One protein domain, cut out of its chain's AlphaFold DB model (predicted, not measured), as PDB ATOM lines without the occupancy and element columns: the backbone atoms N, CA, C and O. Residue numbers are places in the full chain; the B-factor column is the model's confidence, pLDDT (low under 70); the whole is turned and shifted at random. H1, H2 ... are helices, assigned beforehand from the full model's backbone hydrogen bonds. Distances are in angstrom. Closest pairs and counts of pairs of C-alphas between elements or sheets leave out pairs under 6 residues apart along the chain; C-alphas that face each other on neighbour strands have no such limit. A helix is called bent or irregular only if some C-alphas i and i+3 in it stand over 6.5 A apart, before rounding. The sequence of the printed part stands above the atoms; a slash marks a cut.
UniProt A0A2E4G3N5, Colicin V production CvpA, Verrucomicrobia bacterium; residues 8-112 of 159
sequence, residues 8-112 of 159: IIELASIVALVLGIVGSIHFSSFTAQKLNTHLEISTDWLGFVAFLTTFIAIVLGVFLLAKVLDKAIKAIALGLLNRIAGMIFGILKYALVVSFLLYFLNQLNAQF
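AT A GLANCE: This is residues 8 to 112 of the 159 residues of the protein "Colicin V production CvpA" of Verrucomicrobia bacterium (UniProt A0A2E4G3N5). Two long helices, H3 and H2, run opposite ways as the limbs of a narrow U, joined at one end; H1a packs along H2 and reaches H3 with residues 8 to 14, while H1b turns across the first part of H2. Residues 101 to 112, nearly all in H3, stick out. The printed part has 105 residues with three named helices, H1, H2, H3 in chain order, and no named strand: all helix. It is loose, radius of gyration of the C-alphas 17.0 A, and elongated, 53 by 28 by 17 A.

HOW THE PARTS SIT: Start with H3, residues 79 to 111; its residues 82 to 93 alone touch H1a, residues 8 to 26, closest at the C-alphas of Phe 89 and Glu 10, 5.6 A, at a shallow tilt of 28 degrees, the same way. H1a also touches H2, residues 43 to 74, closest at the C-alphas of Gly 20 and Phe 55, 4.6 A, at a shallow tilt of 26 degrees, opposite ways. H1b, residues 29 to 38, touches H2 at residues 46 to 54 alone, closest at the C-alphas of Ala 32 and Ala 50, 4.9 A, at a steep tilt of 68 degrees, only just short of perpendicular. The packing is mostly aligned, only just: 2 of 3 pairs are at a shallow tilt. H2 and H3 meet only through their link; H1b and H3 are apart. Every O i to N i+4 pair is within hydrogen-bond range in H1a, H1b and H3, and 26 of 28 in H2.

IN THESE COORDINATES: Find C-alpha 79 at (9.267, 22.887, 39.751); H3 runs 47.1 A to C-alpha 111 at (-17.116, 58.652, 24.197). H2 spans 46.9 A and is irregular, C-alphas 44 and 47 being 7.3 A apart. H1, residues 8 to 38, was assigned as one helix by its hydrogen bonds but is bent, C-alphas 26 and 29 being 7.1 A apart; look for H1a from C-alpha 8 at (8.535, 33.766, 34.887), 26.0 A long with a kink of 28 degrees near residue 19, then H1b, 14.6 A, about perpendicular to it at 77 degrees.

THE WHOLE: The C-alphas farthest apart, of Ser 42 and Ala 77, are 53.0 A apart. The printed part has no cut, and both links are tight. Look for pLDDT under 70 at residues 39 to 40, 42, 77 to 78 and 107 to 112.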
ATOM      1  N   ILE A   8       7.930  32.981  35.977       87.00
ATOM      2  CA  ILE A   8       8.535  33.766  34.887       87.00
ATOM      3  C   ILE A   8       7.473  34.281  33.923       87.00
ATOM      4  O   ILE A   8       7.487  35.451  33.556       87.00
ATOM      5  N   ILE A   9       6.531  33.417  33.536       88.44
ATOM      6  CA  ILE A   9       5.446  33.791  32.625       88.44
ATOM      7  C   ILE A   9       4.560  34.858  33.271       88.44
ATOM      8  O   ILE A   9       4.096  35.768  32.590       88.44
ATOM      9  N   GLU A  10       4.318  34.749  34.573       89.31
ATOM     10  CA  GLU A  10       3.432  35.668  35.282       89.31
ATOM     11  C   GLU A  10       4.098  37.028  35.534       89.31
ATOM     12  O   GLU A  10       3.503  38.053  35.212       89.31
ATOM     13  N   LEU A  11       5.365  37.068  35.953       88.81
ATOM     14  CA  LEU A  11       6.133  38.318  36.019       88.81
ATOM     15  C   LEU A  11       6.230  38.996  34.654       88.81
ATOM     16  O   LEU A  11       5.954  40.187  34.525       88.81
ATOM     17  N   ALA A  12       6.563  38.228  33.618       91.25
ATOM     18  CA  ALA A  12       6.652  38.774  32.279       91.25
ATOM     19  C   ALA A  12       5.310  39.290  31.767       91.25
ATOM     20  O   ALA A  12       5.299  40.233  30.993       91.25
ATOM     21  N   SER A  13       4.182  38.719  32.195       90.12
ATOM     22  CA  SER A  13       2.868  39.239  31.817       90.12
ATOM     23  C   SER A  13       2.575  40.607  32.436       90.12
ATOM     24  O   SER A  13       2.015  41.464  31.761       90.12
ATOM     25  N   ILE A  14       3.009  40.847  33.677       90.44
ATOM     26  CA  ILE A  14       2.886  42.160  34.321       90.44
ATOM     27  C   ILE A  14       3.778  43.168  33.592       90.44
ATOM     28  O   ILE A  14       3.314  44.236  33.203       90.44
ATOM     29  N   VAL A  15       5.033  42.796  33.327       93.69
ATOM     30  CA  VAL A  15       5.969  43.623  32.548       93.69
ATOM     31  C   VAL A  15       5.424  43.897  31.144       93.69
ATOM     32  O   VAL A  15       5.471  45.031  30.684       93.69
ATOM     33  N   ALA A  16       4.852  42.891  30.480       93.88
ATOM     34  CA  ALA A  16       4.236  43.016  29.164       93.88
ATOM     35  C   ALA A  16       3.070  44.004  29.172       93.88
ATOM     36  O   ALA A  16       2.958  44.793  28.243       93.88
ATOM     37  N   LEU A  17       2.225  43.991  30.207       92.12
ATOM     38  CA  LEU A  17       1.130  44.952  30.344       92.12
ATOM     39  C   LEU A  17       1.661  46.377  30.521       92.12
ATOM     40  O   LEU A  17       1.228  47.273  29.804       92.12
ATOM     41  N   VAL A  18       2.629  46.585  31.417       93.06
ATOM     42  CA  VAL A  18       3.207  47.917  31.670       93.06
ATOM     43  C   VAL A  18       3.918  48.455  30.426       93.06
ATOM     44  O   VAL A  18       3.636  49.570  29.986       93.06
ATOM     45  N   LEU A  19       4.797  47.652  29.818       95.94
ATOM     46  CA  LEU A  19       5.493  48.016  28.581       95.94
ATOM     47  C   LEU A  19       4.529  48.164  27.408       95.94
ATOM     48  O   LEU A  19       4.730  49.029  26.564       95.94
ATOM     49  N   GLY A  20       3.482  47.346  27.358       95.38
ATOM     50  CA  GLY A  20       2.409  47.461  26.387       95.38
ATOM     51  C   GLY A  20       1.753  48.828  26.480       95.38
ATOM     52  O   GLY A  20       1.669  49.509  25.466       95.38
ATOM     53  N   ILE A  21       1.326  49.260  27.672       92.62
ATOM     54  CA  ILE A  21       0.673  50.565  27.875       92.62
ATOM     55  C   ILE A  21       1.629  51.701  27.498       92.62
ATOM     56  O   ILE A  21       1.320  52.490  26.613       92.62
ATOM     57  N   VAL A  22       2.813  51.763  28.112       94.19
ATOM     58  CA  VAL A  22       3.760  52.871  27.887       94.19
ATOM     59  C   VAL A  22       4.272  52.886  26.445       94.19
ATOM     60  O   VAL A  22       4.303  53.930  25.795       94.19
ATOM     61  N   GLY A  23       4.644  51.721  25.917       95.00
ATOM     62  CA  GLY A  23       5.160  51.582  24.562       95.00
ATOM     63  C   GLY A  23       4.098  51.873  23.507       95.00
ATOM     64  O   GLY A  23       4.388  52.557  22.533       95.00
ATOM     65  N   SER A  24       2.856  51.426  23.697       94.69
ATOM     66  CA  SER A  24       1.788  51.731  22.740       94.69
ATOM     67  C   SER A  24       1.420  53.207  22.719       94.69
ATOM     68  O   SER A  24       1.188  53.721  21.633       94.69
ATOM     69  N   ILE A  25       1.460  53.929  23.846       91.38
ATOM     70  CA  ILE A  25       1.298  55.394  23.833       91.38
ATOM     71  C   ILE A  25       2.349  56.027  22.911       91.38
ATOM     72  O   ILE A  25       2.004  56.839  22.058       91.38
ATOM     73  N   HIS A  26       3.609  55.598  23.015       92.44
ATOM     74  CA  HIS A  26       4.704  56.159  22.224       92.44
ATOM     75  C   HIS A  26       4.671  55.754  20.739       92.44
ATOM     76  O   HIS A  26       4.873  56.588  19.860       92.44
ATOM     77  N   PHE A  27       4.399  54.482  20.443       92.81
ATOM     78  CA  PHE A  27       4.476  53.920  19.089       92.81
ATOM     79  C   PHE A  27       3.137  53.934  18.329       92.81
ATOM     80  O   PHE A  27       3.114  53.654  17.130       92.81
ATOM     81  N   SER A  28       2.023  54.280  18.984       90.44
ATOM     82  CA  SER A  28       0.694  54.334  18.353       90.44
ATOM     83  C   SER A  28       0.632  55.294  17.169       90.44
ATOM     84  O   SER A  28      -0.034  54.981  16.191       90.44
ATOM     85  N   SER A  29       1.350  56.419  17.209       88.31
ATOM     86  CA  SER A  29       1.399  57.397  16.114       88.31
ATOM     87  C   SER A  29       1.999  56.804  14.834       88.31
ATOM     88  O   SER A  29       1.441  56.964  13.746       88.31
ATOM     89  N   PHE A  30       3.093  56.049  14.969       90.38
ATOM     90  CA  PHE A  30       3.718  55.315  13.870       90.38
ATOM     91  C   PHE A  30       2.768  54.259  13.298       90.38
ATOM     92  O   PHE A  30       2.589  54.160  12.082       90.38
ATOM     93  N   THR A  31       2.110  53.500  14.174       89.50
ATOM     94  CA  THR A  31       1.117  52.508  13.757       89.50
ATOM     95  C   THR A  31      -0.076  53.168  13.068       89.50
ATOM     96  O   THR A  31      -0.527  52.650  12.053       89.50
ATOM     97  N   ALA A  32      -0.546  54.327  13.539       87.81
ATOM     98  CA  ALA A  32      -1.680  55.053  12.968       87.81
ATOM     99  C   ALA A  32      -1.407  55.513  11.533       87.81
ATOM    100  O   ALA A  32      -2.258  55.317  10.671       87.81
ATOM    101  N   GLN A  33      -0.211  56.039  11.244       86.88
ATOM    102  CA  GLN A  33       0.176  56.387   9.868       86.88
ATOM    103  C   GLN A  33       0.136  55.170   8.940       86.88
ATOM    104  O   GLN A  33      -0.376  55.239   7.820       86.88
ATOM    105  N   LYS A  34       0.648  54.035   9.420       87.38
ATOM    106  CA  LYS A  34       0.681  52.790   8.650       87.38
ATOM    107  C   LYS A  34      -0.720  52.227   8.428       87.38
ATOM    108  O   LYS A  34      -1.023  51.756   7.338       87.38
ATOM    109  N   LEU A  35      -1.581  52.326   9.436       85.12
ATOM    110  CA  LEU A  35      -2.965  51.877   9.365       85.12
ATOM    111  C   LEU A  35      -3.788  52.747   8.411       85.12
ATOM    112  O   LEU A  35      -4.462  52.193   7.558       85.12
ATOM    113  N   ASN A  36      -3.642  54.072   8.470       82.56
ATOM    114  CA  ASN A  36      -4.343  55.016   7.590       82.56
ATOM    115  C   ASN A  36      -4.003  54.821   6.103       82.56
ATOM    116  O   ASN A  36      -4.807  55.103   5.226       82.56
ATOM    117  N   THR A  37      -2.793  54.335   5.815       77.38
ATOM    118  CA  THR A  37      -2.341  54.079   4.440       77.38
ATOM    119  C   THR A  37      -2.932  52.784   3.865       77.38
ATOM    120  O   THR A  37      -3.026  52.635   2.649       77.38
ATOM    121  N   HIS A  38      -3.314  51.828   4.717       73.44
ATOM    122  CA  HIS A  38      -3.765  50.493   4.300       73.44
ATOM    123  C   HIS A  38      -5.244  50.213   4.582       73.44
ATOM    124  O   HIS A  38      -5.809  49.291   3.998       73.44
ATOM    125  N   LEU A  39      -5.859  50.964   5.490       69.44
ATOM    126  CA  LEU A  39      -7.229  50.790   5.944       69.44
ATOM    127  C   LEU A  39      -7.880  52.178   5.986       69.44
ATOM    128  O   LEU A  39      -7.416  53.051   6.717       69.44
ATOM    129  N   GLU A  40      -8.956  52.371   5.218       68.56
ATOM    130  CA  GLU A  40      -9.788  53.588   5.210       68.56
ATOM    131  C   GLU A  40     -10.615  53.689   6.507       68.56
ATOM    132  O   GLU A  40     -11.844  53.632   6.514       68.56
ATOM    133  N   ILE A  41      -9.935  53.750   7.649       70.69
ATOM    134  CA  ILE A  41     -10.559  53.872   8.966       70.69
ATOM    135  C   ILE A  41     -10.878  55.347   9.196       70.69
ATOM    136  O   ILE A  41     -10.014  56.207   9.035       70.69
ATOM    137  N   SER A  42     -12.105  55.639   9.629       67.75
ATOM    138  CA  SER A  42     -12.511  56.978  10.064       67.75
ATOM    139  C   SER A  42     -11.538  57.539  11.108       67.75
ATOM    140  O   SER A  42     -11.191  56.843  12.071       67.75
ATOM    141  N   THR A  43     -11.152  58.804  10.958       70.88
ATOM    142  CA  THR A  43     -10.142  59.485  11.785       70.88
ATOM    143  C   THR A  43     -10.424  59.385  13.286       70.88
ATOM    144  O   THR A  43      -9.487  59.260  14.074       70.88
ATOM    145  N   ASP A  44     -11.705  59.337  13.662       73.25
ATOM    146  CA  ASP A  44     -12.188  59.270  15.048       73.25
ATOM    147  C   ASP A  44     -11.715  58.012  15.797       73.25
ATOM    148  O   ASP A  44     -11.445  58.056  16.995       73.25
ATOM    149  N   TRP A  45     -11.542  56.892  15.089       76.81
ATOM    150  CA  TRP A  45     -11.152  55.603  15.679       76.81
ATOM    151  C   TRP A  45      -9.709  55.205  15.364       76.81
ATOM    152  O   TRP A  45      -9.166  54.293  15.987       76.81
ATOM    153  N   LEU A  46      -9.059  55.887  14.420       84.62
ATOM    154  CA  LEU A  46      -7.738  55.512  13.920       84.62
ATOM    155  C   LEU A  46      -6.684  55.459  15.037       84.62
ATOM    156  O   LEU A  46      -5.962  54.468  15.163       84.62
ATOM    157  N   GLY A  47      -6.615  56.498  15.876       84.19
ATOM    158  CA  GLY A  47      -5.664  56.555  16.994       84.19
ATOM    159  C   GLY A  47      -5.910  55.448  18.021       84.19
ATOM    160  O   GLY A  47      -4.970  54.813  18.502       84.19
ATOM    161  N   PHE A  48      -7.183  55.158  18.286       83.50
ATOM    162  CA  PHE A  48      -7.606  54.108  19.198       83.50
ATOM    163  C   PHE A  48      -7.197  52.708  18.703       83.50
ATOM    164  O   PHE A  48      -6.552  51.939  19.423       83.50
ATOM    165  N   VAL A  49      -7.509  52.390  17.445       86.50
ATOM    166  CA  VAL A  49      -7.162  51.101  16.828       86.50
ATOM    167  C   VAL A  49      -5.644  50.941  16.720       86.50
ATOM    168  O   VAL A  49      -5.114  49.854  16.970       86.50
ATOM    169  N   ALA A  50      -4.917  52.016  16.410       91.06
ATOM    170  CA  ALA A  50      -3.462  52.002  16.330       91.06
ATOM    171  C   ALA A  50      -2.798  51.751  17.691       91.06
ATOM    172  O   ALA A  50      -1.879  50.929  17.788       91.06
ATOM    173  N   PHE A  51      -3.284  52.402  18.751       91.75
ATOM    174  CA  PHE A  51      -2.868  52.134  20.126       91.75
ATOM    175  C   PHE A  51      -3.087  50.663  20.490       91.75
ATOM    176  O   PHE A  51      -2.138  49.984  20.886       91.75
ATOM    177  N   LEU A  52      -4.299  50.141  20.276       91.50
ATOM    178  CA  LEU A  52      -4.647  48.769  20.646       91.50
ATOM    179  C   LEU A  52      -3.815  47.735  19.876       91.50
ATOM    180  O   LEU A  52      -3.300  46.782  20.460       91.50
ATOM    181  N   THR A  53      -3.626  47.952  18.576       92.94
ATOM    182  CA  THR A  53      -2.794  47.089  17.727       92.94
ATOM    183  C   THR A  53      -1.351  47.050  18.231       92.94
ATOM    184  O   THR A  53      -0.767  45.977  18.389       92.94
ATOM    185  N   THR A  54      -0.785  48.216  18.551       94.94
ATOM    186  CA  THR A  54       0.587  48.338  19.069       94.94
ATOM    187  C   THR A  54       0.731  47.690  20.445       94.94
ATOM    188  O   THR A  54       1.698  46.969  20.694       94.94
ATOM    189  N   PHE A  55      -0.252  47.893  21.325       94.75
ATOM    190  CA  PHE A  55      -0.314  47.276  22.647       94.75
ATOM    191  C   PHE A  55      -0.265  45.748  22.547       94.75
ATOM    192  O   PHE A  55       0.585  45.111  23.171       94.75
ATOM    193  N   ILE A  56      -1.124  45.159  21.707       95.00
ATOM    194  CA  ILE A  56      -1.177  43.707  21.499       95.00
ATOM    195  C   ILE A  56       0.158  43.196  20.947       95.00
ATOM    196  O   ILE A  56       0.679  42.200  21.450       95.00
ATOM    197  N   ALA A  57       0.747  43.882  19.964       96.19
ATOM    198  CA  ALA A  57       2.028  43.487  19.380       96.19
ATOM    199  C   ALA A  57       3.159  43.429  20.426       96.19
ATOM    200  O   ALA A  57       3.886  42.434  20.494       96.19
ATOM    201  N   ILE A  58       3.274  44.450  21.283       96.25
ATOM    202  CA  ILE A  58       4.277  44.499  22.358       96.25
ATOM    203  C   ILE A  58       4.030  43.386  23.381       96.25
ATOM    204  O   ILE A  58       4.956  42.644  23.720       96.25
ATOM    205  N   VAL A  59       2.786  43.231  23.846       93.69
ATOM    206  CA  VAL A  59       2.420  42.208  24.837       93.69
ATOM    207  C   VAL A  59       2.758  40.808  24.326       93.69
ATOM    208  O   VAL A  59       3.340  40.003  25.059       93.69
ATOM    209  N   LEU A  60       2.443  40.521  23.059       94.00
ATOM    210  CA  LEU A  60       2.777  39.249  22.424       94.00
ATOM    211  C   LEU A  60       4.290  39.045  22.334       94.00
ATOM    212  O   LEU A  60       4.770  37.972  22.699       94.00
ATOM    213  N   GLY A  61       5.048  40.064  21.918       95.56
ATOM    214  CA  GLY A  61       6.509  39.995  21.839       95.56
ATOM    215  C   GLY A  61       7.152  39.634  23.181       95.56
ATOM    216  O   GLY A  61       7.915  38.669  23.272       95.56
ATOM    217  N   VAL A  62       6.777  40.342  24.250       95.12
ATOM    218  CA  VAL A  62       7.280  40.071  25.608       95.12
ATOM    219  C   VAL A  62       6.861  38.676  26.085       95.12
ATOM    220  O   VAL A  62       7.673  37.940  26.649       95.12
ATOM    221  N   PHE A  63       5.617  38.265  25.825       90.12
ATOM    222  CA  PHE A  63       5.122  36.947  26.225       90.12
ATOM    223  C   PHE A  63       5.861  35.795  25.528       90.12
ATOM    224  O   PHE A  63       6.141  34.767  26.154       90.12
ATOM    225  N   LEU A  64       6.207  35.950  24.247       91.31
ATOM    226  CA  LEU A  64       6.985  34.955  23.511       91.31
ATOM    227  C   LEU A  64       8.387  34.793  24.106       91.31
ATOM    228  O   LEU A  64       8.805  33.662  24.364       91.31
ATOM    229  N   LEU A  65       9.070  35.902  24.407       92.88
ATOM    230  CA  LEU A  65      10.374  35.885  25.078       92.88
ATOM    231  C   LEU A  65      10.294  35.194  26.444       92.88
ATOM    232  O   LEU A  65      11.098  34.314  26.760       92.88
ATOM    233  N   ALA A  66       9.266  35.517  27.226       90.62
ATOM    234  CA  ALA A  66       9.030  34.901  28.525       90.62
ATOM    235  C   ALA A  66       8.818  33.390  28.439       90.62
ATOM    236  O   ALA A  66       9.289  32.646  29.297       90.62
ATOM    237  N   LYS A  67       8.125  32.917  27.399       87.31
ATOM    238  CA  LYS A  67       7.881  31.489  27.175       87.31
ATOM    239  C   LYS A  67       9.173  30.733  26.857       87.31
ATOM    240  O   LYS A  67       9.333  29.599  27.306       87.31
ATOM    241  N   VAL A  68      10.085  31.351  26.105       88.62
ATOM    242  CA  VAL A  68      11.415  30.783  25.835       88.62
ATOM    243  C   VAL A  68      12.213  30.677  27.134       88.62
ATOM    244  O   VAL A  68      12.723  29.601  27.448       88.62
ATOM    245  N   LEU A  69      12.243  31.750  27.933       87.19
ATOM    246  CA  LEU A  69      12.947  31.772  29.216       87.19
ATOM    247  C   LEU A  69      12.356  30.775  30.225       87.19
ATOM    248  O   LEU A  69      13.094  30.029  30.864       87.19
ATOM    249  N   ASP A  70      11.030  30.692  30.332       86.44
ATOM    250  CA  ASP A  70      10.345  29.741  31.215       86.44
ATOM    251  C   ASP A  70      10.702  28.288  30.885       86.44
ATOM    252  O   ASP A  70      10.899  27.479  31.794       86.44
ATOM    253  N   LYS A  71      10.863  27.957  29.597       82.75
ATOM    254  CA  LYS A  71      11.306  26.625  29.170       82.75
ATOM    255  C   LYS A  71      12.743  26.332  29.614       82.75
ATOM    256  O   LYS A  71      13.007  25.218  30.057       82.75
ATOM    257  N   ALA A  72      13.635  27.320  29.539       82.38
ATOM    258  CA  ALA A  72      15.015  27.186  30.004       82.38
ATOM    259  C   ALA A  72      15.086  26.974  31.525       82.38
ATOM    260  O   ALA A  72      15.776  26.070  31.984       82.38
ATOM    261  N   ILE A  73      14.321  27.733  32.317       79.94
ATOM    262  CA  ILE A  73      14.358  27.620  33.787       79.94
ATOM    263  C   ILE A  73      13.676  26.343  34.287       79.94
ATOM    264  O   ILE A  73      14.152  25.709  35.230       79.94
ATOM    265  N   LYS A  74      12.594  25.898  33.638       76.19
ATOM    266  CA  LYS A  74      11.959  24.609  33.966       76.19
ATOM    267  C   LYS A  74      12.878  23.408  33.736       76.19
ATOM    268  O   LYS A  74      12.661  22.380  34.371       76.19
ATOM    269  N   ALA A  75      13.902  23.536  32.890       73.50
ATOM    270  CA  ALA A  75      14.909  22.495  32.707       73.50
ATOM    271  C   ALA A  75      15.810  22.298  33.948       73.50
ATOM    272  O   ALA A  75      16.441  21.256  34.070       73.50
ATOM    273  N   ILE A  76      15.826  23.246  34.896       79.31
ATOM    274  CA  ILE A  76      16.736  23.278  36.058       79.31
ATOM    275  C   ILE A  76      16.026  22.818  37.362       79.31
ATOM    276  O   ILE A  76      16.334  23.259  38.460       79.31
ATOM    277  N   ALA A  77      15.032  21.924  37.261       62.62
ATOM    278  CA  ALA A  77      14.387  21.190  38.373       62.62
ATOM    279  C   ALA A  77      13.695  21.985  39.522       62.62
ATOM    280  O   ALA A  77      13.235  21.383  40.491       62.62
ATOM    281  N   LEU A  78      13.487  23.302  39.420       65.62
ATOM    282  CA  LEU A  78      12.841  24.143  40.460       65.62
ATOM    283  C   LEU A  78      11.288  24.145  40.427       65.62
ATOM    284  O   LEU A  78      10.629  25.177  40.581       65.62
ATOM    285  N   GLY A  79      10.667  22.988  40.191       72.31
ATOM    286  CA  GLY A  79       9.267  22.887  39.751       72.31
ATOM    287  C   GLY A  79       8.182  23.380  40.726       72.31
ATOM    288  O   GLY A  79       7.183  23.947  40.277       72.31
ATOM    289  N   LEU A  80       8.337  23.178  42.042       78.94
ATOM    290  CA  LEU A  80       7.265  23.452  43.015       78.94
ATOM    291  C   LEU A  80       7.153  24.940  43.382       78.94
ATOM    292  O   LEU A  80       6.071  25.517  43.275       78.94
ATOM    293  N   LEU A  81       8.268  25.577  43.756       79.25
ATOM    294  CA  LEU A  81       8.297  26.995  44.136       79.25
ATOM    295  C   LEU A  81       7.881  27.900  42.965       79.25
ATOM    296  O   LEU A  81       7.055  28.796  43.133       79.25
ATOM    297  N   ASN A  82       8.361  27.590  41.754       81.12
ATOM    298  CA  ASN A  82       7.982  28.286  40.522       81.12
ATOM    299  C   ASN A  82       6.464  28.234  40.262       81.12
ATOM    300  O   ASN A  82       5.882  29.181  39.734       81.12
ATOM    301  N   ARG A  83       5.806  27.133  40.646       79.81
ATOM    302  CA  ARG A  83       4.362  26.955  40.469       79.81
ATOM    303  C   ARG A  83       3.549  27.740  41.496       79.81
ATOM    304  O   ARG A  83       2.557  28.351  41.115       79.81
ATOM    305  N   ILE A  84       3.949  27.728  42.770       81.81
ATOM    306  CA  ILE A  84       3.237  28.457  43.835       81.81
ATOM    307  C   ILE A  84       3.316  29.958  43.595       81.81
ATOM    308  O   ILE A  84       2.293  30.640  43.582       81.81
ATOM    309  N   ALA A  85       4.516  30.464  43.326       80.56
ATOM    310  CA  ALA A  85       4.692  31.883  43.091       80.56
ATOM    311  C   ALA A  85       3.978  32.327  41.798       80.56
ATOM    312  O   ALA A  85       3.303  33.354  41.794       80.56
ATOM    313  N   GLY A  86       3.986  31.499  40.744       80.81
ATOM    314  CA  GLY A  86       3.164  31.723  39.549       80.81
ATOM    315  C   GLY A  86       1.659  31.847  39.842       80.81
ATOM    316  O   GLY A  86       0.990  32.683  39.247       80.81
ATOM    317  N   MET A  87       1.103  31.094  40.797       83.38
ATOM    318  CA  MET A  87      -0.315  31.250  41.160       83.38
ATOM    319  C   MET A  87      -0.618  32.628  41.763       83.38
ATOM    320  O   MET A  87      -1.606  33.249  41.375       83.38
ATOM    321  N   ILE A  88       0.245  33.132  42.650       85.25
ATOM    322  CA  ILE A  88       0.077  34.447  43.293       85.25
ATOM    323  C   ILE A  88       0.138  35.568  42.251       85.25
ATOM    324  O   ILE A  88      -0.774  36.391  42.163       85.25
ATOM    325  N   PHE A  89       1.176  35.570  41.409       82.88
ATOM    326  CA  PHE A  89       1.305  36.564  40.341       82.88
ATOM    327  C   PHE A  89       0.170  36.456  39.309       82.88
ATOM    328  O   PHE A  89      -0.271  37.472  38.775       82.88
ATOM    329  N   GLY A  90      -0.367  35.252  39.091       83.31
ATOM    330  CA  GLY A  90      -1.549  35.037  38.264       83.31
ATOM    331  C   GLY A  90      -2.783  35.773  38.775       83.31
ATOM    332  O   GLY A  90      -3.462  36.423  37.980       83.31
ATOM    333  N   ILE A  91      -3.052  35.723  40.083       87.38
ATOM    334  CA  ILE A  91      -4.159  36.463  40.713       87.38
ATOM    335  C   ILE A  91      -3.953  37.971  40.537       87.38
ATOM    336  O   ILE A  91      -4.864  38.667  40.087       87.38
ATOM    337  N   LEU A  92      -2.742  38.459  40.816       85.69
ATOM    338  CA  LEU A  92      -2.400  39.876  40.667       85.69
ATOM    339  C   LEU A  92      -2.609  40.369  39.227       85.69
ATOM    340  O   LEU A  92      -3.173  41.440  39.006       85.69
ATOM    341  N   LYS A  93      -2.218  39.565  38.235       84.31
ATOM    342  CA  LYS A  93      -2.462  39.862  36.820       84.31
ATOM    343  C   LYS A  93      -3.953  39.967  36.505       84.31
ATOM    344  O   LYS A  93      -4.342  40.883  35.790       84.31
ATOM    345  N   TYR A  94      -4.788  39.044  36.994       85.06
ATOM    346  CA  TYR A  94      -6.233  39.121  36.742       85.06
ATOM    347  C   TYR A  94      -6.837  40.399  37.323       85.06
ATOM    348  O   TYR A  94      -7.611  41.049  36.628       85.06
ATOM    349  N   ALA A  95      -6.431  40.801  38.531       87.31
ATOM    350  CA  ALA A  95      -6.850  42.077  39.106       87.31
ATOM    351  C   ALA A  95      -6.452  43.262  38.206       87.31
ATOM    352  O   ALA A  95      -7.295  44.096  37.893       87.31
ATOM    353  N   LEU A  96      -5.209  43.293  37.707       82.81
ATOM    354  CA  LEU A  96      -4.740  44.328  36.774       82.81
ATOM    355  C   LEU A  96      -5.542  44.369  35.468       82.81
ATOM    356  O   LEU A  96      -5.940  45.445  35.026       82.81
ATOM    357  N   VAL A  97      -5.786  43.212  34.849       84.06
ATOM    358  CA  VAL A  97      -6.550  43.125  33.595       84.06
ATOM    359  C   VAL A  97      -7.989  43.589  33.803       84.06
ATOM    360  O   VAL A  97      -8.500  44.331  32.971       84.06
ATOM    361  N   VAL A  98      -8.630  43.198  34.909       87.25
ATOM    362  CA  VAL A  98      -9.987  43.652  35.247       87.25
ATOM    363  C   VAL A  98     -10.013  45.164  35.461       87.25
ATOM    364  O   VAL A  98     -10.858  45.829  34.870       87.25
ATOM    365  N   SER A  99      -9.068  45.730  36.218       83.44
ATOM    366  CA  SER A  99      -8.968  47.184  36.407       83.44
ATOM    367  C   SER A  99      -8.788  47.928  35.085       83.44
ATOM    368  O   SER A  99      -9.450  48.936  34.847       83.44
ATOM    369  N   PHE A 100      -7.927  47.418  34.199       82.06
ATOM    370  CA  PHE A 100      -7.720  48.006  32.879       82.06
ATOM    371  C   PHE A 100      -8.974  47.905  32.003       82.06
ATOM    372  O   PHE A 100      -9.345  48.876  31.352       82.06
ATOM    373  N   LEU A 101      -9.660  46.759  32.018       82.38
ATOM    374  CA  LEU A 101     -10.892  46.559  31.262       82.38
ATOM    375  C   LEU A 101     -12.018  47.472  31.762       82.38
ATOM    376  O   LEU A 101     -12.724  48.049  30.946       82.38
ATOM    377  N   LEU A 102     -12.164  47.654  33.078       79.81
ATOM    378  CA  LEU A 102     -13.133  48.590  33.659       79.81
ATOM    379  C   LEU A 102     -12.825  50.041  33.274       79.81
ATOM    380  O   LEU A 102     -13.720  50.760  32.841       79.81
ATOM    381  N   TYR A 103     -11.560  50.457  33.371       77.81
ATOM    382  CA  TYR A 103     -11.127  51.779  32.909       77.81
ATOM    383  C   TYR A 103     -11.458  51.995  31.426       77.81
ATOM    384  O   TYR A 103     -11.971  53.037  31.027       77.81
ATOM    385  N   PHE A 104     -11.202  50.976  30.614       73.56
ATOM    386  CA  PHE A 104     -11.463  51.002  29.188       73.56
ATOM    387  C   PHE A 104     -12.960  51.064  28.856       73.56
ATOM    388  O   PHE A 104     -13.366  51.870  28.023       73.56
ATOM    389  N   LEU A 105     -13.788  50.260  29.528       76.19
ATOM    390  CA  LEU A 105     -15.246  50.302  29.395       76.19
ATOM    391  C   LEU A 105     -15.796  51.677  29.785       76.19
ATOM    392  O   LEU A 105     -16.646  52.205  29.075       76.19
ATOM    393  N   ASN A 106     -15.258  52.291  30.842       72.62
ATOM    394  CA  ASN A 106     -15.612  53.656  31.226       72.62
ATOM    395  C   ASN A 106     -15.228  54.675  30.147       72.62
ATOM    396  O   ASN A 106     -16.022  55.564  29.861       72.62
ATOM    397  N   GLN A 107     -14.060  54.540  29.510       66.25
ATOM    398  CA  GLN A 107     -13.668  55.443  28.425       66.25
ATOM    399  C   GLN A 107     -14.490  55.267  27.152       66.25
ATOM    400  O   GLN A 107     -14.802  56.260  26.497       66.25
ATOM    401  N   LEU A 108     -14.871  54.035  26.804       66.56
ATOM    402  CA  LEU A 108     -15.825  53.812  25.721       66.56
ATOM    403  C   LEU A 108     -17.173  54.446  26.066       66.56
ATOM    404  O   LEU A 108     -17.711  55.190  25.256       66.56
ATOM    405  N   ASN A 109     -17.674  54.239  27.283       64.69
ATOM    406  CA  ASN A 109     -18.920  54.846  27.749       64.69
ATOM    407  C   ASN A 109     -18.858  56.386  27.817       64.69
ATOM    408  O   ASN A 109     -19.867  57.053  27.639       64.69
ATOM    409  N   ALA A 110     -17.683  56.973  28.054       60.59
ATOM    410  CA  ALA A 110     -17.496  58.423  28.036       60.59
ATOM    411  C   ALA A 110     -17.497  59.008  26.612       60.59
ATOM    412  O   ALA A 110     -17.906  60.151  26.425       60.59
ATOM    413  N   GLN A 111     -17.052  58.243  25.606       54.22
ATOM    414  CA  GLN A 111     -17.116  58.652  24.197       54.22
ATOM    415  C   GLN A 111     -18.476  58.353  23.541       54.22
ATOM    416  O   GLN A 111     -18.923  59.109  22.681       54.22
ATOM    417  N   PHE A 112     -19.163  57.293  23.968       55.50
ATOM    418  CA  PHE A 112     -20.558  57.008  23.631       55.50
ATOM    419  C   PHE A 112     -21.468  57.620  24.704       55.50
ATOM    420  O   PHE A 112     -21.828  56.905  25.624       55.50
TER     421      PHE A 112